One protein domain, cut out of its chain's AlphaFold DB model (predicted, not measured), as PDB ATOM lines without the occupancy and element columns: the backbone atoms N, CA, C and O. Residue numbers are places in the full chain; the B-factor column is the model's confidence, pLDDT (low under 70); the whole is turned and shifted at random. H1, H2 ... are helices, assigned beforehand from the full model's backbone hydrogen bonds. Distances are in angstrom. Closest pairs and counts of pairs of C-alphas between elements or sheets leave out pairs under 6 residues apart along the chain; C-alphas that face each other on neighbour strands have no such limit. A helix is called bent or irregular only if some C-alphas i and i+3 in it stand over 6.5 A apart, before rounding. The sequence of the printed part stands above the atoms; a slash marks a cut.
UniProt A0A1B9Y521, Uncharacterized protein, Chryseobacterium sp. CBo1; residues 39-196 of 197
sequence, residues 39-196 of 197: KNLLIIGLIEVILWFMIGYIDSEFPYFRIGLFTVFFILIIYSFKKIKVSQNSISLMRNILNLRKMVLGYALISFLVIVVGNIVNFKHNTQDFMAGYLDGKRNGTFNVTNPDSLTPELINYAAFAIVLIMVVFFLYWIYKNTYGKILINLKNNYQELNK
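What this domain is: This is residues 39 to 196 of the 197 residues of an uncharacterized protein of Chryseobacterium sp. CBo1 (UniProt A0A1B9Y521). A rod of lengthwise helices: the longest helix, H5, bent but running nearly straight, lies along H3, the last helix of a three-helix up-and-down bundle of H1, H2 and H3, and H4 stands crosswise at one end of the rod. Residues 138 to 143 stick out at the far end of H4, and the long link from H4 folds back to H5. The printed part has 158 residues with five named helices, H1 to H5 in chain order, and no named strand; the class is all helix. The whole is loose, with a radius of gyration of the C-alphas of 20.3 A and spans of 64 by 30 by 29 A.

Where its parts are: H5, residues 155 to 194, was assigned as one helix by its hydrogen bonds but is bent, with C-alphas 179 and 182 standing 6.6 A apart. Its arm H5a, residues 155 to 179, begins with C-alpha 155 at (156.642, 231.555, 149.406) and is 36.4 A long; its arm H5b, residues 182 to 194, is 18.7 A long and ends with C-alpha 194 at (175.197, 181.790, 172.539). H3, residues 90 to 121, measures 46.4 A, and H2, residues 63 to 86, 34.8 A. H1, residues 39 to 58, is 29.7 A long and begins with C-alpha 39 at (169.815, 195.588, 180.185). H4, residues 123 to 138, measures 22.7 A.

How they stand to each other: The lines of H5a and H5b stand at a shallow tilt of 23 degrees. H5b touches residues 91 to 98 of H3, closest at the C-alphas of Ile 91 and Tyr 191, 6.8 A apart, at a shallow tilt of 25 degrees, opposite ways. H5a and H3 are near each other. H3 is the hub, touching three other helices. H2 and H3 form a helical hairpin with a shallow tilt of 5 degrees; their closest C-alphas, of Ile 84 and Leu 93, are 5.7 A apart. H1 touches residues 97 to 111 of H3 at a shallow tilt of 20 degrees, the same way, with the C-alphas of Leu 42 and Ile 97 closest at 6.8 A. H1 and H2 form a second helical hairpin, in which residues 53 to 57 of H1 touch residues 63 to 70 of H2; the closest C-alphas, of Gly 56 and Arg 66, are 6.7 A apart. Residues 124 to 131 of H4 touch residues 157 to 161 of H5a, about perpendicular at 88 degrees, with the C-alphas of Thr 127 and Phe 161 closest at 6.2 A. H4 and H3 are close but not clearly touching, the C-alphas of Asn 119 and Asn 126 being 6.9 A apart. H1 and H5b are only just apart, closest at 8.2 A. In H1, H2, H3, H4, H5a and H5b every O i to N i+4 pair is within hydrogen-bond range.

The domain as a whole: The two C-alphas farthest apart, those of Thr 142 and Lys 196, are 66.0 A apart. The printed part has no cut. The links from H1 to H2, H2 to H3 and H3 to H4 are tight, and the link from H4 to H5, residues 139 to 154, is long. The mean pLDDT of the printed part is 80.4; residues 59 to 61, 83 to 88, 140 to 144 and 182 to 183 are under 70.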
ATOM      1  N   LYS A  39     170.465 194.771 179.143       77.38
ATOM      2  CA  LYS A  39     169.815 195.588 180.185       77.38
ATOM      3  C   LYS A  39     169.890 197.078 179.867       77.38
ATOM      4  O   LYS A  39     168.870 197.760 179.923       77.38
ATOM      5  N   ASN A  40     171.066 197.570 179.476       78.00
ATOM      6  CA  ASN A  40     171.222 198.973 179.097       78.00
ATOM      7  C   ASN A  40     170.360 199.312 177.869       78.00
ATOM      8  O   ASN A  40     169.694 200.345 177.807       78.00
ATOM      9  N   LEU A  41     170.288 198.379 176.915       79.44
ATOM     10  CA  LEU A  41     169.457 198.521 175.728       79.44
ATOM     11  C   LEU A  41     167.963 198.597 176.056       79.44
ATOM     12  O   LEU A  41     167.232 199.324 175.386       79.44
ATOM     13  N   LEU A  42     167.499 197.869 177.067       77.19
ATOM     14  CA  LEU A  42     166.113 197.927 177.519       77.19
ATOM     15  C   LEU A  42     165.764 199.304 178.104       77.19
ATOM     16  O   LEU A  42     164.703 199.838 177.788       77.19
ATOM     17  N   ILE A  43     166.664 199.904 178.891       78.75
ATOM     18  CA  ILE A  43     166.466 201.244 179.473       78.75
ATOM     19  C   ILE A  43     166.344 202.297 178.371       78.75
ATOM     20  O   ILE A  43     165.398 203.081 178.370       78.75
ATOM     21  N   ILE A  44     167.248 202.270 177.388       80.69
ATOM     22  CA  ILE A  44     167.195 203.188 176.241       80.69
ATOM     23  C   ILE A  44     165.858 203.044 175.494       80.69
ATOM     24  O   ILE A  44     165.273 204.042 175.089       80.69
ATOM     25  N   GLY A  45     165.351 201.816 175.339       78.94
ATOM     26  CA  GLY A  45     164.060 201.575 174.691       78.94
ATOM     27  C   GLY A  45     162.883 202.177 175.458       78.94
ATOM     28  O   GLY A  45     161.988 202.734 174.840       78.94
ATOM     29  N   LEU A  46     162.889 202.125 176.793       80.25
ATOM     30  CA  LEU A  46     161.862 202.778 177.615       80.25
ATOM     31  C   LEU A  46     161.889 204.303 177.470       80.25
ATOM     32  O   LEU A  46     160.838 204.918 177.302       80.25
ATOM     33  N   ILE A  47     163.084 204.901 177.500       84.50
ATOM     34  CA  ILE A  47     163.261 206.353 177.333       84.50
ATOM     35  C   ILE A  47     162.703 206.809 175.982       84.50
ATOM     36  O   ILE A  47     162.009 207.817 175.904       84.50
ATOM     37  N   GLU A  48     162.957 206.045 174.925       83.44
ATOM     38  CA  GLU A  48     162.493 206.358 173.575       83.44
ATOM     39  C   GLU A  48     160.963 206.379 173.458       83.44
ATOM     40  O   GLU A  48     160.392 207.229 172.782       83.44
ATOM     41  N   VAL A  49     160.282 205.485 174.169       81.25
ATOM     42  CA  VAL A  49     158.814 205.424 174.181       81.25
ATOM     43  C   VAL A  49     158.220 206.623 174.903       81.25
ATOM     44  O   VAL A  49     157.251 207.208 174.425       81.25
ATOM     45  N   ILE A  50     158.829 207.017 176.024       83.81
ATOM     46  CA  ILE A  50     158.445 208.227 176.758       83.81
ATOM     47  C   ILE A  50     158.665 209.461 175.880       83.81
ATOM     48  O   ILE A  50     157.808 210.338 175.835       83.81
ATOM     49  N   LEU A  51     159.777 209.514 175.145       85.31
ATOM     50  CA  LEU A  51     160.082 210.605 174.224       85.31
ATOM     51  C   LEU A  51     159.000 210.721 173.141       85.31
ATOM     52  O   LEU A  51     158.434 211.796 172.958       85.31
ATOM     53  N   TRP A  52     158.649 209.621 172.473       82.94
ATOM     54  CA  TRP A  52     157.576 209.614 171.473       82.94
ATOM     55  C   TRP A  52     156.209 209.993 172.046       82.94
ATOM     56  O   TRP A  52     155.431 210.670 171.376       82.94
ATOM     57  N   PHE A  53     155.919 209.577 173.279       81.19
ATOM     58  CA  PHE A  53     154.702 209.971 173.981       81.19
ATOM     59  C   PHE A  53     154.660 211.481 174.246       81.19
ATOM     60  O   PHE A  53     153.664 212.120 173.932       81.19
ATOM     61  N   MET A  54     155.756 212.064 174.744       82.25
ATOM     62  CA  MET A  54     155.859 213.508 174.983       82.25
ATOM     63  C   MET A  54     155.705 214.313 173.691       82.25
ATOM     64  O   MET A  54     154.946 215.279 173.663       82.25
ATOM     65  N   ILE A  55     156.364 213.891 172.606       79.25
ATOM     66  CA  ILE A  55     156.197 214.526 171.289       79.25
ATOM     67  C   ILE A  55     154.731 214.464 170.856       79.25
ATOM     68  O   ILE A  55     154.183 215.460 170.399       79.25
ATOM     69  N   GLY A  56     154.078 213.313 171.028       75.38
ATOM     70  CA  GLY A  56     152.667 213.164 170.684       75.38
ATOM     71  C   GLY A  56     151.681 213.883 171.594       75.38
ATOM     72  O   GLY A  56     150.527 213.989 171.209       75.38
ATOM     73  N   TYR A  57     152.106 214.356 172.764       75.25
ATOM     74  CA  TYR A  57     151.279 215.190 173.633       75.25
ATOM     75  C   TYR A  57     151.351 216.672 173.245       75.25
ATOM     76  O   TYR A  57     150.363 217.388 173.365       75.25
ATOM     77  N   ILE A  58     152.520 217.128 172.782       72.50
ATOM     78  CA  ILE A  58     152.713 218.493 172.270       72.50
ATOM     79  C   ILE A  58     152.001 218.658 170.923       72.50
ATOM     80  O   ILE A  58     151.410 219.698 170.653       72.50
ATOM     81  N   ASP A  59     152.066 217.625 170.088       69.25
ATOM     82  CA  ASP A  59     151.441 217.598 168.774       69.25
ATOM     83  C   ASP A  59     149.946 217.265 168.912       69.25
ATOM     84  O   ASP A  59     149.569 216.117 169.155       69.25
ATOM     85  N   SER A  60     149.083 218.278 168.792       65.31
ATOM     86  CA  SER A  60     147.621 218.153 168.908       65.31
ATOM     87  C   SER A  60     146.973 217.448 167.708       65.31
ATOM     88  O   SER A  60     145.755 217.251 167.688       65.31
ATOM     89  N   GLU A  61     147.772 217.021 166.729       69.44
ATOM     90  CA  GLU A  61     147.320 216.326 165.532       69.44
ATOM     91  C   GLU A  61     146.930 214.867 165.811       69.44
ATOM     92  O   GLU A  61     147.743 214.030 166.228       69.44
ATOM     93  N   PHE A  62     145.669 214.545 165.503       73.38
ATOM     94  CA  PHE A  62     145.048 213.224 165.679       73.38
ATOM     95  C   PHE A  62     145.162 212.655 167.112       73.38
ATOM     96  O   PHE A  62     145.675 211.543 167.306       73.38
ATOM     97  N   PRO A  63     144.622 213.350 168.131       77.62
ATOM     98  CA  PRO A  63     144.843 213.004 169.536       77.62
ATOM     99  C   PRO A  63     144.301 211.610 169.878       77.62
ATOM    100  O   PRO A  63     144.989 210.800 170.500       77.62
ATOM    101  N   TYR A  64     143.104 211.268 169.393       82.75
ATOM    102  CA  TYR A  64     142.488 209.961 169.639       82.75
ATOM    103  C   TYR A  64     143.288 208.802 169.027       82.75
ATOM    104  O   TYR A  64     143.446 207.757 169.660       82.75
ATOM    105  N   PHE A  65     143.830 208.989 167.816       83.38
ATOM    106  CA  PHE A  65     144.643 207.968 167.154       83.38
ATOM    107  C   PHE A  65     145.954 207.734 167.911       83.38
ATOM    108  O   PHE A  65     146.324 206.586 168.161       83.38
ATOM    109  N   ARG A  66     146.624 208.810 168.344       81.31
ATOM    110  CA  ARG A  66     147.862 208.726 169.134       81.31
ATOM    111  C   ARG A  66     147.651 208.053 170.483       81.31
ATOM    112  O   ARG A  66     148.435 207.181 170.846       81.31
ATOM    113  N   ILE A  67     146.586 208.406 171.200       83.75
ATOM    114  CA  ILE A  67     146.250 207.785 172.491       83.75
ATOM    115  C   ILE A  67     145.990 206.284 172.310       83.75
ATOM    116  O   ILE A  67     146.486 205.472 173.097       83.75
ATOM    117  N   GLY A  68     145.260 205.897 171.260       86.50
ATOM    118  CA  GLY A  68     145.018 204.492 170.931       86.50
ATOM    119  C   GLY A  68     146.312 203.742 170.603       86.50
ATOM    120  O   GLY A  68     146.585 202.692 171.186       86.50
ATOM    121  N   LEU A  69     147.146 204.316 169.732       86.31
ATOM    122  CA  LEU A  69     148.450 203.771 169.353       86.31
ATOM    123  C   LEU A  69     149.368 203.594 170.575       86.31
ATOM    124  O   LEU A  69     149.942 202.519 170.760       86.31
ATOM    125  N   PHE A  70     149.454 204.607 171.441       85.44
ATOM    126  CA  PHE A  70     150.220 204.546 172.684       85.44
ATOM    127  C   PHE A  70     149.687 203.466 173.626       85.44
ATOM    128  O   PHE A  70     150.469 202.689 174.164       85.44
ATOM    129  N   THR A  71     148.367 203.359 173.789       85.94
ATOM    130  CA  THR A  71     147.738 202.370 174.677       85.94
ATOM    131  C   THR A  71     148.019 200.941 174.215       85.94
ATOM    132  O   THR A  71     148.464 200.109 175.009       85.94
ATOM    133  N   VAL A  72     147.821 200.651 172.924       86.62
ATOM    134  CA  VAL A  72     148.144 199.342 172.328       86.62
ATOM    135  C   VAL A  72     149.617 199.017 172.547       86.62
ATOM    136  O   VAL A  72     149.968 197.914 172.976       86.62
ATOM    137  N   PHE A  73     150.490 199.992 172.307       85.75
ATOM    138  CA  PHE A  73     151.920 199.803 172.458       85.75
ATOM    139  C   PHE A  73     152.352 199.604 173.919       85.75
ATOM    140  O   PHE A  73     153.170 198.731 174.219       85.75
ATOM    141  N   PHE A  74     151.749 200.337 174.852       84.50
ATOM    142  CA  PHE A  74     151.982 200.203 176.286       84.50
ATOM    143  C   PHE A  74     151.590 198.807 176.796       84.50
ATOM    144  O   PHE A  74     152.349 198.178 177.539       84.50
ATOM    145  N   ILE A  75     150.463 198.261 176.325       86.25
ATOM    146  CA  ILE A  75     150.043 196.882 176.623       86.25
ATOM    147  C   ILE A  75     151.068 195.868 176.088       86.25
ATOM    148  O   ILE A  75     151.461 194.950 176.815       86.25
ATOM    149  N   LEU A  76     151.547 196.040 174.849       84.19
ATOM    150  CA  LEU A  76     152.573 195.173 174.251       84.19
ATOM    151  C   LEU A  76     153.891 195.206 175.037       84.19
ATOM    152  O   LEU A  76     154.536 194.166 175.223       84.19
ATOM    153  N   ILE A  77     154.274 196.379 175.541       81.38
ATOM    154  CA  ILE A  77     155.432 196.544 176.417       81.38
ATOM    155  C   ILE A  77     155.232 195.789 177.731       81.38
ATOM    156  O   ILE A  77     156.094 194.988 178.099       81.38
ATOM    157  N   ILE A  78     154.100 195.972 178.415       80.56
ATOM    158  CA  ILE A  78     153.806 195.267 179.673       80.56
ATOM    159  C   ILE A  78     153.831 193.751 179.466       80.56
ATOM    160  O   ILE A  78     154.407 193.023 180.279       80.56
ATOM    161  N   TYR A  79     153.247 193.262 178.371       80.69
ATOM    162  CA  TYR A  79     153.281 191.844 178.022       80.69
ATOM    163  C   TYR A  79     154.719 191.344 177.820       80.69
ATOM    164  O   TYR A  79     155.110 190.310 178.368       80.69
ATOM    165  N   SER A  80     155.536 192.118 177.106       73.75
ATOM    166  CA  SER A  80     156.950 191.810 176.883       73.75
ATOM    167  C   SER A  80     157.745 191.778 178.196       73.75
ATOM    168  O   SER A  80     158.528 190.854 178.411       73.75
ATOM    169  N   PHE A  81     157.493 192.711 179.121       73.06
ATOM    170  CA  PHE A  81     158.109 192.727 180.452       73.06
ATOM    171  C   PHE A  81     157.687 191.545 181.325       73.06
ATOM    172  O   PHE A  81     158.542 190.912 181.948       73.06
ATOM    173  N   LYS A  82     156.393 191.196 181.345       70.38
ATOM    174  CA  LYS A  82     155.906 190.003 182.058       70.38
ATOM    175  C   LYS A  82     156.578 188.736 181.530       70.38
ATOM    176  O   LYS A  82     157.040 187.918 182.320       70.38
ATOM    177  N   LYS A  83     156.722 188.612 180.208       69.38
ATOM    178  CA  LYS A  83     157.411 187.481 179.569       69.38
ATOM    179  C   LYS A  83     158.902 187.413 179.924       69.38
ATOM    180  O   LYS A  83     159.435 186.320 180.100       69.38
ATOM    181  N   ILE A  84     159.570 188.560 180.065       66.44
ATOM    182  CA  ILE A  84     160.970 188.631 180.511       66.44
ATOM    183  C   ILE A  84     161.102 188.208 181.980       66.44
ATOM    184  O   ILE A  84     161.992 187.422 182.290       66.44
ATOM    185  N   LYS A  85     160.202 188.651 182.871       59.12
ATOM    186  CA  LYS A  85     160.250 188.329 184.312       59.12
ATOM    187  C   LYS A  85     160.066 186.834 184.611       59.12
ATOM    188  O   LYS A  85     160.632 186.339 185.578       59.12
ATOM    189  N   VAL A  86     159.296 186.119 183.790       56.22
ATOM    190  CA  VAL A  86     159.049 184.669 183.945       56.22
ATOM    191  C   VAL A  86     160.198 183.820 183.373       56.22
ATOM    192  O   VAL A  86     160.383 182.668 183.752       56.22
ATOM    193  N   SER A  87     161.008 184.383 182.477       55.81
ATOM    194  CA  SER A  87     162.094 183.674 181.802       55.81
ATOM    195  C   SER A  87     163.387 183.685 182.624       55.81
ATOM    196  O   SER A  87     164.122 184.667 182.603       55.81
ATOM    197  N   GLN A  88     163.736 182.558 183.249       56.91
ATOM    198  CA  GLN A  88     164.988 182.425 184.012       56.91
ATOM    199  C   GLN A  88     166.260 182.298 183.144       56.91
ATOM    200  O   GLN A  88     167.369 182.437 183.653       56.91
ATOM    201  N   ASN A  89     166.132 182.062 181.828       71.12
ATOM    202  CA  ASN A  89     167.276 181.826 180.937       71.12
ATOM    203  C   ASN A  89     167.702 183.093 180.158       71.12
ATOM    204  O   ASN A  89     166.886 183.739 179.491       71.12
ATOM    205  N   SER A  90     168.998 183.419 180.192       72.62
ATOM    206  CA  SER A  90     169.614 184.603 179.568       72.62
ATOM    207  C   SER A  90     169.414 184.680 178.049       72.62
ATOM    208  O   SER A  90     169.228 185.770 177.509       72.62
ATOM    209  N   ILE A  91     169.385 183.534 177.358       74.06
ATOM    210  CA  ILE A  91     169.123 183.465 175.909       74.06
ATOM    211  C   ILE A  91     167.701 183.958 175.603       74.06
ATOM    212  O   ILE A  91     167.480 184.762 174.697       74.06
ATOM    213  N   SER A  92     166.726 183.537 176.411       77.00
ATOM    214  CA  SER A  92     165.328 183.949 176.262       77.00
ATOM    215  C   SER A  92     165.126 185.432 176.611       77.00
ATOM    216  O   SER A  92     164.389 186.129 175.907       77.00
ATOM    217  N   LEU A  93     165.852 185.963 177.603       76.19
ATOM    218  CA  LEU A  93     165.891 187.403 177.892       76.19
ATOM    219  C   LEU A  93     166.377 188.209 176.678       76.19
ATOM    220  O   LEU A  93     165.709 189.158 176.261       76.19
ATOM    221  N   MET A  94     167.484 187.796 176.056       78.50
ATOM    222  CA  MET A  94     168.029 188.475 174.877       78.50
ATOM    223  C   MET A  94     167.088 188.394 173.666       78.50
ATOM    224  O   MET A  94     166.856 189.405 173.001       78.50
ATOM    225  N   ARG A  95     166.457 187.236 173.418       81.25
ATOM    226  CA  ARG A  95     165.436 187.082 172.367       81.25
ATOM    227  C   ARG A  95     164.247 188.019 172.579       81.25
ATOM    228  O   ARG A  95     163.789 188.659 171.633       81.25
ATOM    229  N   ASN A  96     163.735 188.095 173.806       80.25
ATOM    230  CA  ASN A  96     162.612 188.969 174.128       80.25
ATOM    231  C   ASN A  96     162.982 190.445 173.946       80.25
ATOM    232  O   ASN A  96     162.164 191.204 173.437       80.25
ATOM    233  N   ILE A  97     164.213 190.845 174.273       80.31
ATOM    234  CA  ILE A  97     164.660 192.232 174.097       80.31
ATOM    235  C   ILE A  97     164.882 192.575 172.620       80.31
ATOM    236  O   ILE A  97     164.503 193.664 172.190       80.31
ATOM    237  N   LEU A  98     165.378 191.642 171.801       80.50
ATOM    238  CA  LEU A  98     165.415 191.815 170.343       80.50
ATOM    239  C   LEU A  98     164.008 192.015 169.754       80.50
ATOM    240  O   LEU A  98     163.818 192.868 168.887       80.50
ATOM    241  N   ASN A  99     163.011 191.266 170.235       81.25
ATOM    242  CA  ASN A  99     161.617 191.439 169.810       81.25
ATOM    243  C   ASN A  99     161.024 192.767 170.293       81.25
ATOM    244  O   ASN A  99     160.415 193.475 169.494       81.25
ATOM    245  N   LEU A 100     161.254 193.132 171.559       82.12
ATOM    246  CA  LEU A 100     160.861 194.426 172.117       82.12
ATOM    247  C   LEU A 100     161.438 195.566 171.272       82.12
ATOM    248  O   LEU A 100     160.730 196.509 170.945       82.12
ATOM    249  N   ARG A 101     162.695 195.455 170.832       81.12
ATOM    250  CA  ARG A 101     163.326 196.461 169.973       81.12
ATOM    251  C   ARG A 101     162.710 196.572 168.587       81.12
ATOM    252  O   ARG A 101     162.534 197.687 168.111       81.12
ATOM    253  N   LYS A 102     162.332 195.456 167.962       81.88
ATOM    254  CA  LYS A 102     161.563 195.501 166.706       81.88
ATOM    255  C   LYS A 102     160.212 196.188 166.900       81.88
ATOM    256  O   LYS A 102     159.804 196.959 166.041       81.88
ATOM    257  N   MET A 103     159.547 195.932 168.029       83.00
ATOM    258  CA  MET A 103     158.283 196.587 168.369       83.00
ATOM    259  C   MET A 103     158.464 198.097 168.578       83.00
ATOM    260  O   MET A 103     157.725 198.861 167.968       83.00
ATOM    261  N   VAL A 104     159.459 198.532 169.365       84.31
ATOM    262  CA  VAL A 104     159.763 199.965 169.576       84.31
ATOM    263  C   VAL A 104     160.073 200.658 168.252       84.31
ATOM    264  O   VAL A 104     159.528 201.726 167.999       84.31
ATOM    265  N   LEU A 105     160.848 200.026 167.364       83.19
ATOM    266  CA  LEU A 105     161.126 200.577 166.036       83.19
ATOM    267  C   LEU A 105     159.859 200.698 165.179       83.19
ATOM    268  O   LEU A 105     159.674 201.706 164.504       83.19
ATOM    269  N   GLY A 106     158.976 199.697 165.208       84.62
ATOM    270  CA  GLY A 106     157.692 199.761 164.508       84.62
ATOM    271  C   GLY A 106     156.805 200.895 165.025       84.62
ATOM    272  O   GLY A 106     156.254 201.657 164.236       84.62
ATOM    273  N   TYR A 107     156.722 201.057 166.346       86.25
ATOM    274  CA  TYR A 107     155.991 202.156 166.978       86.25
ATOM    275  C   TYR A 107     156.584 203.523 166.639       86.25
ATOM    276  O   TYR A 107     155.841 204.437 166.286       86.25
ATOM    277  N   ALA A 108     157.909 203.649 166.690       85.00
ATOM    278  CA  ALA A 108     158.626 204.854 166.294       85.00
ATOM    279  C   ALA A 108     158.360 205.215 164.826       85.00
ATOM    280  O   ALA A 108     158.072 206.367 164.526       85.00
ATOM    281  N   LEU A 109     158.389 204.230 163.919       86.00
ATOM    282  CA  LEU A 109     158.100 204.430 162.498       86.00
ATOM    283  C   LEU A 109     156.663 204.916 162.279       86.00
ATOM    284  O   LEU A 109     156.455 205.882 161.553       86.00
ATOM    285  N   ILE A 110     155.673 204.273 162.906       87.94
ATOM    286  CA  ILE A 110     154.271 204.685 162.760       87.94
ATOM    287  C   ILE A 110     154.061 206.076 163.370       87.94
ATOM    288  O   ILE A 110     153.439 206.923 162.738       87.94
ATOM    289  N   SER A 111     154.622 206.345 164.552       86.50
ATOM    290  CA  SER A 111     154.540 207.660 165.205       86.50
ATOM    291  C   SER A 111     155.171 208.755 164.344       86.50
ATOM    292  O   SER A 111     154.585 209.819 164.163       86.50
ATOM    293  N   PHE A 112     156.331 208.471 163.751       84.81
ATOM    294  CA  PHE A 112     156.986 209.355 162.794       84.81
ATOM    295  C   PHE A 112     156.104 209.621 161.568       84.81
ATOM    296  O   PHE A 112     155.939 210.771 161.175       84.81
ATOM    297  N   LEU A 113     155.495 208.582 160.987       87.31
ATOM    298  CA  LEU A 113     154.594 208.735 159.842       87.31
ATOM    299  C   LEU A 113     153.374 209.597 160.178       87.31
ATOM    300  O   LEU A 113     152.999 210.434 159.365       87.31
ATOM    301  N   VAL A 114     152.786 209.442 161.368       86.12
ATOM    302  CA  VAL A 114     151.667 210.290 161.818       86.12
ATOM    303  C   VAL A 114     152.085 211.759 161.879       86.12
ATOM    304  O   VAL A 114     151.348 212.607 161.385       86.12
ATOM    305  N   ILE A 115     153.275 212.062 162.412       85.06
ATOM    306  CA  ILE A 115     153.809 213.434 162.435       85.06
ATOM    307  C   ILE A 115     154.000 213.964 161.014       85.06
ATOM    308  O   ILE A 115     153.597 215.086 160.722       85.06
ATOM    309  N   VAL A 116     154.602 213.177 160.119       86.19
ATOM    310  CA  VAL A 116     154.831 213.594 158.727       86.19
ATOM    311  C   VAL A 116     153.506 213.874 158.020       86.19
ATOM    312  O   VAL A 116     153.368 214.913 157.380       86.19
ATOM    313  N   VAL A 117     152.516 212.991 158.166       88.31
ATOM    314  CA  VAL A 117     151.183 213.174 157.575       88.31
ATOM    315  C   VAL A 117     150.490 214.404 158.159       88.31
ATOM    316  O   VAL A 117     149.986 215.213 157.386       88.31
ATOM    317  N   GLY A 118     150.517 214.596 159.482       85.69
ATOM    318  CA  GLY A 118     149.967 215.793 160.128       85.69
ATOM    319  C   GLY A 118     150.606 217.081 159.602       85.69
ATOM    320  O   GLY A 118     149.906 218.015 159.224       85.69
ATOM    321  N   ASN A 119     151.933 217.088 159.444       86.25
ATOM    322  CA  ASN A 119     152.662 218.228 158.885       86.25
ATOM    323  C   ASN A 119     152.342 218.504 157.414       86.25
ATOM    324  O   ASN A 119     152.397 219.656 156.998       86.25
ATOM    325  N   ILE A 120     152.015 217.484 156.620       86.88
ATOM    326  CA  ILE A 120     151.592 217.672 155.225       86.88
ATOM    327  C   ILE A 120     150.163 218.222 155.167       86.88
ATOM    328  O   ILE A 120     149.903 219.151 154.406       86.88
ATOM    329  N   VAL A 121     149.243 217.668 155.965       88.12
ATOM    330  CA  VAL A 121     147.830 218.082 155.985       88.12
ATOM    331  C   VAL A 121     147.690 219.526 156.467       88.12
ATOM    332  O   VAL A 121     147.024 220.325 155.812       88.12
ATOM    333  N   ASN A 122     148.380 219.884 157.551       86.12
ATOM    334  CA  ASN A 122     148.298 221.207 158.172       86.12
ATOM    335  C   ASN A 122     149.519 222.080 157.870       86.12
ATOM    336  O   ASN A 122     149.846 222.995 158.621       86.12
ATOM    337  N   PHE A 123     150.167 221.853 156.723       86.00
ATOM    338  CA  PHE A 123     151.412 222.527 156.340       86.00
ATOM    339  C   PHE A 123     151.326 224.056 156.429       86.00
ATOM    340  O   PHE A 123     152.263 224.714 156.884       86.00
ATOM    341  N   LYS A 124     150.181 224.629 156.036       86.06
ATOM    342  CA  LYS A 124     149.931 226.072 156.128       86.06
ATOM    343  C   LYS A 124     149.909 226.565 157.573       86.06
ATOM    344  O   LYS A 124     150.625 227.514 157.882       86.06
ATOM    345  N   HIS A 125     149.120 225.917 158.425       85.75
ATOM    346  CA  HIS A 125     148.988 226.284 159.832       85.75
ATOM    347  C   HIS A 125     150.326 226.123 160.564       85.75
ATOM    348  O   HIS A 125     150.807 227.057 161.192       85.75
ATOM    349  N   ASN A 126     151.033 225.019 160.320       86.88
ATOM    350  CA  ASN A 126     152.345 224.775 160.918       86.88
ATOM    351  C   ASN A 126     153.399 225.800 160.465       86.88
ATOM    352  O   ASN A 126     154.287 226.165 161.233       86.88
ATOM    353  N   THR A 127     153.302 226.302 159.227       86.44
ATOM    354  CA  THR A 127     154.168 227.394 158.751       86.44
ATOM    355  C   THR A 127     153.853 228.707 159.477       86.44
ATOM    356  O   THR A 127     154.771 229.464 159.797       86.44
ATOM    357  N   GLN A 128     152.574 228.980 159.759       87.25
ATOM    358  CA  GLN A 128     152.148 230.148 160.538       87.25
ATOM    359  C   GLN A 128     152.646 230.062 161.986       87.25
ATOM    360  O   GLN A 128     153.222 231.032 162.478       87.25
ATOM    361  N   ASP A 129     152.519 228.900 162.627       86.25
ATOM    362  CA  ASP A 129     153.022 228.651 163.983       86.25
ATOM    363  C   ASP A 129     154.542 228.793 164.066       86.25
ATOM    364  O   ASP A 129     155.075 229.442 164.968       86.25
ATOM    365  N   PHE A 130     155.258 228.240 163.085       85.62
ATOM    366  CA  PHE A 130     156.708 228.377 162.995       85.62
ATOM    367  C   PHE A 130     157.131 229.849 162.875       85.62
ATOM    368  O   PHE A 130     158.077 230.294 163.533       85.62
ATOM    369  N   MET A 131     156.408 230.628 162.069       86.06
ATOM    370  CA  MET A 131     156.657 232.057 161.896       86.06
ATOM    371  C   MET A 131     156.335 232.852 163.168       86.06
ATOM    372  O   MET A 131     157.128 233.713 163.557       86.06
ATOM    373  N   ALA A 132     155.218 232.554 163.834       85.75
ATOM    374  CA  ALA A 132     154.847 233.166 165.105       85.75
ATOM    375  C   ALA A 132     155.922 232.911 166.172       85.75
ATOM    376  O   ALA A 132     156.410 233.858 166.785       85.75
ATOM    377  N   GLY A 133     156.394 231.666 166.298       84.56
ATOM    378  CA  GLY A 133     157.477 231.308 167.216       84.56
ATOM    379  C   GLY A 133     158.797 232.030 166.916       84.56
ATOM    380  O   GLY A 133     159.477 232.488 167.835       84.56
ATOM    381  N   TYR A 134     159.154 232.198 165.638       85.38
ATOM    382  CA  TYR A 134     160.338 232.972 165.245       85.38
ATOM    383  C   TYR A 134     160.214 234.461 165.614       85.38
ATOM    384  O   TYR A 134     161.167 235.063 166.116       85.38
ATOM    385  N   LEU A 135     159.043 235.062 165.380       84.56
ATOM    386  CA  LEU A 135     158.777 236.465 165.708       84.56
ATOM    387  C   LEU A 135     158.763 236.713 167.218       84.56
ATOM    388  O   LEU A 135     159.333 237.709 167.672       84.56
ATOM    389  N   ASP A 136     158.177 235.798 167.987       84.81
ATOM    390  CA  ASP A 136     158.150 235.862 169.446       84.81
ATOM    391  C   ASP A 136     159.560 235.697 170.029       84.81
ATOM    392  O   ASP A 136     159.959 236.470 170.897       84.81
ATOM    393  N   GLY A 137     160.378 234.793 169.477       81.88
ATOM    394  CA  GLY A 137     161.779 234.631 169.880       81.88
ATOM    395  C   GLY A 137     162.663 235.854 169.595       81.88
ATOM    396  O   GLY A 137     163.637 236.095 170.307       81.88
ATOM    397  N   LYS A 138     162.324 236.658 168.580       81.62
ATOM    398  CA  LYS A 138     163.038 237.905 168.247       81.62
ATOM    399  C   LYS A 138     162.650 239.071 169.164       81.62
ATOM    400  O   LYS A 138     163.411 240.032 169.304       81.62
ATOM    401  N   ARG A 139     161.468 239.022 169.778       76.38
ATOM    402  CA  ARG A 139     160.990 240.033 170.724       76.38
ATOM    403  C   ARG A 139     161.508 239.688 172.118       76.38
ATOM    404  O   ARG A 139     160.905 238.898 172.828       76.38
ATOM    405  N   ASN A 140     162.630 240.291 172.513       64.75
ATOM    406  CA  ASN A 140     163.272 240.126 173.827       64.75
ATOM    407  C   ASN A 140     162.312 240.350 175.029       64.75
ATOM    408  O   ASN A 140     162.310 241.421 175.631       64.75
ATOM    409  N   GLY A 141     161.529 239.340 175.417       63.06
ATOM    410  CA  GLY A 141     160.818 239.278 176.700       63.06
ATOM    411  C   GLY A 141     159.443 239.956 176.785       63.06
ATOM    412  O   GLY A 141     158.908 240.066 177.886       63.06
ATOM    413  N   THR A 142     158.826 240.396 175.684       61.62
ATOM    414  CA  THR A 142     157.414 240.833 175.727       61.62
ATOM    415  C   THR A 142     156.480 239.630 175.628       61.62
ATOM    416  O   THR A 142     156.460 238.971 174.597       61.62
ATOM    417  N   PHE A 143     155.663 239.386 176.658       64.31
ATOM    418  CA  PHE A 143     154.702 238.269 176.756       64.31
ATOM    419  C   PHE A 143     153.516 238.319 175.767       64.31
ATOM    420  O   PHE A 143     152.530 237.607 175.946       64.31
ATOM    421  N   ASN A 144     153.579 239.153 174.728       68.94
ATOM    422  CA  ASN A 144     152.543 239.197 173.704       68.94
ATOM    423  C   ASN A 144     152.820 238.104 172.676       68.94
ATOM    424  O   ASN A 144     153.642 238.297 171.781       68.94
ATOM    425  N   VAL A 145     152.125 236.977 172.831       73.94
ATOM    426  CA  VAL A 145     152.157 235.856 171.889       73.94
ATOM    427  C   VAL A 145     151.575 236.319 170.557       73.94
ATOM    428  O   VAL A 145     150.462 236.856 170.507       73.94
ATOM    429  N   THR A 146     152.330 236.146 169.475       79.06
ATOM    430  CA  THR A 146     151.843 236.479 168.134       79.06
ATOM    431  C   THR A 146     150.779 235.465 167.728       79.06
ATOM    432  O   THR A 146     151.040 234.268 167.747       79.06
ATOM    433  N   ASN A 147     149.583 235.924 167.343       79.50
ATOM    434  CA  ASN A 147     148.537 235.023 166.858       79.50
ATOM    435  C   ASN A 147     148.930 234.454 165.474       79.50
ATOM    436  O   ASN A 147     148.990 235.241 164.518       79.50
ATOM    437  N   PRO A 148     149.154 233.135 165.330       77.94
ATOM    438  CA  PRO A 148     149.556 232.516 164.065       77.94
ATOM    439  C   PRO A 148     148.553 232.757 162.930       77.94
ATOM    440  O   PRO A 148     148.948 233.032 161.796       77.94
ATOM    441  N   ASP A 149     147.254 232.773 163.241       80.12
ATOM    442  CA  ASP A 149     146.185 232.931 162.245       80.12
ATOM    443  C   ASP A 149     146.179 234.313 161.577       80.12
ATOM    444  O   ASP A 149     145.640 234.484 160.483       80.12
ATOM    445  N   SER A 150     146.797 235.308 162.221       78.19
ATOM    446  CA  SER A 150     146.928 236.667 161.687       78.19
ATOM    447  C   SER A 150     148.065 236.817 160.670       78.19
ATOM    448  O   SER A 150     148.136 237.825 159.967       78.19
ATOM    449  N   LEU A 151     148.955 235.825 160.579       81.62
ATOM    450  CA  LEU A 151     150.112 235.850 159.693       81.62
ATOM    451  C   LEU A 151     149.752 235.241 158.339       81.62
ATOM    452  O   LEU A 151     149.189 234.152 158.264       81.62
ATOM    453  N   THR A 152     150.122 235.911 157.249       83.50
ATOM    454  CA  THR A 152     149.974 235.393 155.883       83.50
ATOM    455  C   THR A 152     151.343 234.961 155.350       83.50
ATOM    456  O   THR A 152     152.126 235.827 154.951       83.50
ATOM    457  N   PRO A 153     151.680 233.656 155.342       83.38
ATOM    458  CA  PRO A 153     153.001 233.210 154.920       83.38
ATOM    459  C   PRO A 153     153.202 233.398 153.412       83.38
ATOM    460  O   PRO A 153     152.411 232.917 152.601       83.38
ATOM    461  N   GLU A 154     154.294 234.059 153.039       87.94
ATOM    462  CA  GLU A 154     154.799 234.106 151.661       87.94
ATOM    463  C   GLU A 154     155.598 232.846 151.271       87.94
ATOM    464  O   GLU A 154     155.991 232.047 152.125       87.94
ATOM    465  N   LEU A 155     155.909 232.700 149.973       86.38
ATOM    466  CA  LEU A 155     156.642 231.555 149.406       86.38
ATOM    467  C   LEU A 155     157.965 231.259 150.139       86.38
ATOM    468  O   LEU A 155     158.315 230.098 150.351       86.38
ATOM    469  N   ILE A 156     158.683 232.304 150.563       88.19
ATOM    470  CA  ILE A 156     159.967 232.170 151.264       88.19
ATOM    471  C   ILE A 156     159.823 231.501 152.638       88.19
ATOM    472  O   ILE A 156     160.695 230.733 153.037       88.19
ATOM    473  N   ASN A 157     158.704 231.724 153.334       88.19
ATOM    474  CA  ASN A 157     158.452 231.141 154.654       88.19
ATOM    475  C   ASN A 157     158.151 229.645 154.545       88.19
ATOM    476  O   ASN A 157     158.672 228.856 155.329       88.19
ATOM    477  N   TYR A 158     157.385 229.243 153.526       88.44
ATOM    478  CA  TYR A 158     157.163 227.828 153.224       88.44
ATOM    479  C   TYR A 158     158.468 227.111 152.875       88.44
ATOM    480  O   TYR A 158     158.710 226.005 153.355       88.44
ATOM    481  N   ALA A 159     159.334 227.748 152.079       91.06
ATOM    482  CA  ALA A 159     160.647 227.199 151.756       91.06
ATOM    483  C   ALA A 159     161.524 227.052 153.012       91.06
ATOM    484  O   ALA A 159     162.129 226.001 153.218       91.06
ATOM    485  N   ALA A 160     161.549 228.064 153.885       90.94
ATOM    486  CA  ALA A 160     162.289 228.015 155.144       90.94
ATOM    487  C   ALA A 160     161.785 226.892 156.068       90.94
ATOM    488  O   ALA A 160     162.587 226.098 156.561       90.94
ATOM    489  N   PHE A 161     160.467 226.771 156.249       89.38
ATOM    490  CA  PHE A 161     159.864 225.714 157.064       89.38
ATOM    491  C   PHE A 161     160.144 224.314 156.495       89.38
ATOM    492  O   PHE A 161     160.531 223.411 157.237       89.38
ATOM    493  N   ALA A 162     160.054 224.139 155.172       90.31
ATOM    494  CA  ALA A 162     160.387 222.875 154.514       90.31
ATOM    495  C   ALA A 162     161.853 222.463 154.744       90.31
ATOM    496  O   ALA A 162     162.126 221.297 155.031       90.31
ATOM    497  N   ILE A 163     162.797 223.409 154.675       93.69
ATOM    498  CA  ILE A 163     164.217 223.146 154.954       93.69
ATOM    499  C   ILE A 163     164.408 222.689 156.407       93.69
ATOM    500  O   ILE A 163     165.118 221.713 156.658       93.69
ATOM    501  N   VAL A 164     163.745 223.350 157.363       91.12
ATOM    502  CA  VAL A 164     163.785 222.965 158.784       91.12
ATOM    503  C   VAL A 164     163.214 221.564 158.994       91.12
ATOM    504  O   VAL A 164     163.860 220.742 159.645       91.12
ATOM    505  N   LEU A 165     162.066 221.247 158.392       89.31
ATOM    506  CA  LEU A 165     161.485 219.905 158.454       89.31
ATOM    507  C   LEU A 165     162.446 218.840 157.913       89.31
ATOM    508  O   LEU A 165     162.653 217.817 158.566       89.31
ATOM    509  N   ILE A 166     163.084 219.083 156.764       91.88
ATOM    510  CA  ILE A 166     164.068 218.154 156.186       91.88
ATOM    511  C   ILE A 166     165.252 217.951 157.140       91.88
ATOM    512  O   ILE A 166     165.682 216.813 157.342       91.88
ATOM    513  N   MET A 167     165.756 219.019 157.765       92.94
ATOM    514  CA  MET A 167     166.834 218.918 158.755       92.94
ATOM    515  C   MET A 167     166.427 218.073 159.966       92.94
ATOM    516  O   MET A 167     167.195 217.208 160.387       92.94
ATOM    517  N   VAL A 168     165.214 218.264 160.495       88.56
ATOM    518  CA  VAL A 168     164.691 217.470 161.622       88.56
ATOM    519  C   VAL A 168     164.542 215.998 161.237       88.56
ATOM    520  O   VAL A 168     164.977 215.120 161.982       88.56
ATOM    521  N   VAL A 169     163.994 215.706 160.055       88.38
ATOM    522  CA  VAL A 169     163.862 214.331 159.547       88.38
ATOM    523  C   VAL A 169     165.231 213.672 159.382       88.38
ATOM    524  O   VAL A 169     165.416 212.523 159.791       88.38
ATOM    525  N   PHE A 170     166.211 214.391 158.833       90.38
ATOM    526  CA  PHE A 170     167.572 213.884 158.686       90.38
ATOM    527  C   PHE A 170     168.234 213.617 160.042       90.38
ATOM    528  O   PHE A 170     168.863 212.573 160.230       90.38
ATOM    529  N   PHE A 171     168.054 214.520 161.007       87.69
ATOM    530  CA  PHE A 171     168.558 214.359 162.367       87.69
ATOM    531  C   PHE A 171     167.952 213.129 163.057       87.69
ATOM    532  O   PHE A 171     168.687 212.306 163.609       87.69
ATOM    533  N   LEU A 172     166.632 212.944 162.951       84.81
ATOM    534  CA  LEU A 172     165.954 211.747 163.447       84.81
ATOM    535  C   LEU A 172     166.509 210.491 162.771       84.81
ATOM    536  O   LEU A 172     166.935 209.569 163.465       84.81
ATOM    537  N   TYR A 173     166.587 210.459 161.438       85.50
ATOM    538  CA  TYR A 173     167.160 209.330 160.701       85.50
ATOM    539  C   TYR A 173     168.589 208.998 161.156       85.50
ATOM    540  O   TYR A 173     168.931 207.825 161.323       85.50
ATOM    541  N   TRP A 174     169.422 210.010 161.403       84.69
ATOM    542  CA  TRP A 174     170.783 209.817 161.893       84.69
ATOM    543  C   TRP A 174     170.818 209.183 163.289       84.69
ATOM    544  O   TRP A 174     171.554 208.209 163.496       84.69
ATOM    545  N   ILE A 175     169.977 209.659 164.216       81.50
ATOM    546  CA  ILE A 175     169.804 209.044 165.541       81.50
ATOM    547  C   ILE A 175     169.359 207.591 165.390       81.50
ATOM    548  O   ILE A 175     169.987 206.704 165.977       81.50
ATOM    549  N   TYR A 176     168.332 207.325 164.576       79.25
ATOM    550  CA  TYR A 176     167.822 205.974 164.338       79.25
ATOM    551  C   TYR A 176     168.911 205.055 163.786       79.25
ATOM    552  O   TYR A 176     169.155 203.978 164.327       79.25
ATOM    553  N   LYS A 177     169.641 205.492 162.760       81.25
ATOM    554  CA  LYS A 177     170.728 204.713 162.161       81.25
ATOM    555  C   LYS A 177     171.814 204.366 163.182       81.25
ATOM    556  O   LYS A 177     172.295 203.232 163.199       81.25
ATOM    557  N   ASN A 178     172.212 205.319 164.026       72.69
ATOM    558  CA  ASN A 178     173.310 205.109 164.968       72.69
ATOM    559  C   ASN A 178     172.901 204.259 166.181       72.69
ATOM    560  O   ASN A 178     173.662 203.384 166.595       72.69
ATOM    561  N   THR A 179     171.702 204.481 166.722       71.19
ATOM    562  CA  THR A 179     171.182 203.738 167.881       71.19
ATOM    563  C   THR A 179     170.760 202.316 167.508       71.19
ATOM    564  O   THR A 179     171.128 201.365 168.197       71.19
ATOM    565  N   TYR A 180     170.054 202.137 166.387       71.06
ATOM    566  CA  TYR A 180     169.502 200.835 166.008       71.06
ATOM    567  C   TYR A 180     170.466 199.967 165.210       71.06
ATOM    568  O   TYR A 180     170.524 198.762 165.446       71.06
ATOM    569  N   GLY A 181     171.238 200.541 164.283       70.62
ATOM    570  CA  GLY A 181     172.067 199.751 163.371       70.62
ATOM    571  C   GLY A 181     173.152 198.961 164.101       70.62
ATOM    572  O   GLY A 181     173.196 197.735 164.044       70.62
ATOM    573  N   LYS A 182     174.021 199.660 164.837       69.38
ATOM    574  CA  LYS A 182     175.208 199.049 165.458       69.38
ATOM    575  C   LYS A 182     174.849 198.110 166.608       69.38
ATOM    576  O   LYS A 182     175.402 197.019 166.720       69.38
ATOM    577  N   ILE A 183     173.912 198.523 167.462       68.69
ATOM    578  CA  ILE A 183     173.637 197.796 168.704       68.69
ATOM    579  C   ILE A 183     172.819 196.527 168.438       68.69
ATOM    580  O   ILE A 183     173.091 195.486 169.038       68.69
ATOM    581  N   LEU A 184     171.864 196.575 167.503       72.19
ATOM    582  CA  LEU A 184     171.039 195.413 167.171       72.19
ATOM    583  C   LEU A 184     171.849 194.321 166.458       72.19
ATOM    584  O   LEU A 184     171.631 193.141 166.725       72.19
ATOM    585  N   ILE A 185     172.792 194.704 165.586       75.69
ATOM    586  CA  ILE A 185     173.690 193.760 164.902       75.69
ATOM    587  C   ILE A 185     174.568 193.035 165.923       75.69
ATOM    588  O   ILE A 185     174.580 191.806 165.948       75.69
ATOM    589  N   ASN A 186     175.222 193.779 166.819       73.38
ATOM    590  CA  ASN A 186     176.080 193.186 167.845       73.38
ATOM    591  C   ASN A 186     175.291 192.257 168.779       73.38
ATOM    592  O   ASN A 186     175.733 191.150 169.071       73.38
ATOM    593  N   LEU A 187     174.088 192.664 169.197       74.38
ATOM    594  CA  LEU A 187     173.247 191.838 170.061       74.38
ATOM    595  C   LEU A 187     172.753 190.566 169.349       74.38
ATOM    596  O   LEU A 187     172.709 189.494 169.949       74.38
ATOM    597  N   LYS A 188     172.395 190.668 168.063       78.62
ATOM    598  CA  LYS A 188     171.966 189.520 167.256       78.62
ATOM    599  C   LYS A 188     173.103 188.517 167.058       78.62
ATOM    600  O   LYS A 188     172.849 187.320 167.159       78.62
ATOM    601  N   ASN A 189     174.321 188.990 166.807       79.75
ATOM    602  CA  ASN A 189     175.488 188.125 166.638       79.75
ATOM    603  C   ASN A 189     175.799 187.376 167.942       79.75
ATOM    604  O   ASN A 189     175.841 186.148 167.931       79.75
ATOM    605  N   ASN A 190     175.843 188.080 169.080       79.06
ATOM    606  CA  ASN A 190     176.037 187.453 170.392       79.06
ATOM    607  C   ASN A 190     174.933 186.431 170.726       79.06
ATOM    608  O   ASN A 190     175.207 185.376 171.289       79.06
ATOM    609  N   TYR A 191     173.675 186.714 170.362       80.75
ATOM    610  CA  TYR A 191     172.576 185.748 170.494       80.75
ATOM    611  C   TYR A 191     172.786 184.495 169.650       80.75
ATOM    612  O   TYR A 191     172.534 183.391 170.126       80.75
ATOM    613  N   GLN A 192     173.231 184.650 168.405       80.50
ATOM    614  CA  GLN A 192     173.473 183.517 167.519       80.50
ATOM    615  C   GLN A 192     174.651 182.662 167.983       80.50
ATOM    616  O   GLN A 192     174.576 181.444 167.857       80.50
ATOM    617  N   GLU A 193     175.700 183.269 168.536       78.19
ATOM    618  CA  GLU A 193     176.830 182.552 169.132       78.19
ATOM    619  C   GLU A 193     176.399 181.777 170.382       78.19
ATOM    620  O   GLU A 193     176.615 180.570 170.458       78.19
ATOM    621  N   LEU A 194     175.677 182.424 171.305       75.88
ATOM    622  CA  LEU A 194     175.197 181.790 172.539       75.88
ATOM    623  C   LEU A 194     174.162 180.678 172.314       75.88
ATOM    624  O   LEU A 194     173.970 179.858 173.206       75.88
ATOM    625  N   ASN A 195     173.476 180.673 171.167       75.75
ATOM    626  CA  ASN A 195     172.500 179.645 170.789       75.75
ATOM    627  C   ASN A 195     173.114 178.500 169.959       75.75
ATOM    628  O   ASN A 195     172.410 177.542 169.649       75.75
ATOM    629  N   LYS A 196     174.373 178.630 169.515       70.75
ATOM    630  CA  LYS A 196     175.096 177.592 168.758       70.75
ATOM    631  C   LYS A 196     175.992 176.720 169.643       70.75
ATOM    632  O   LYS A 196     176.309 175.611 169.225       70.75
TER     633      LYS A 196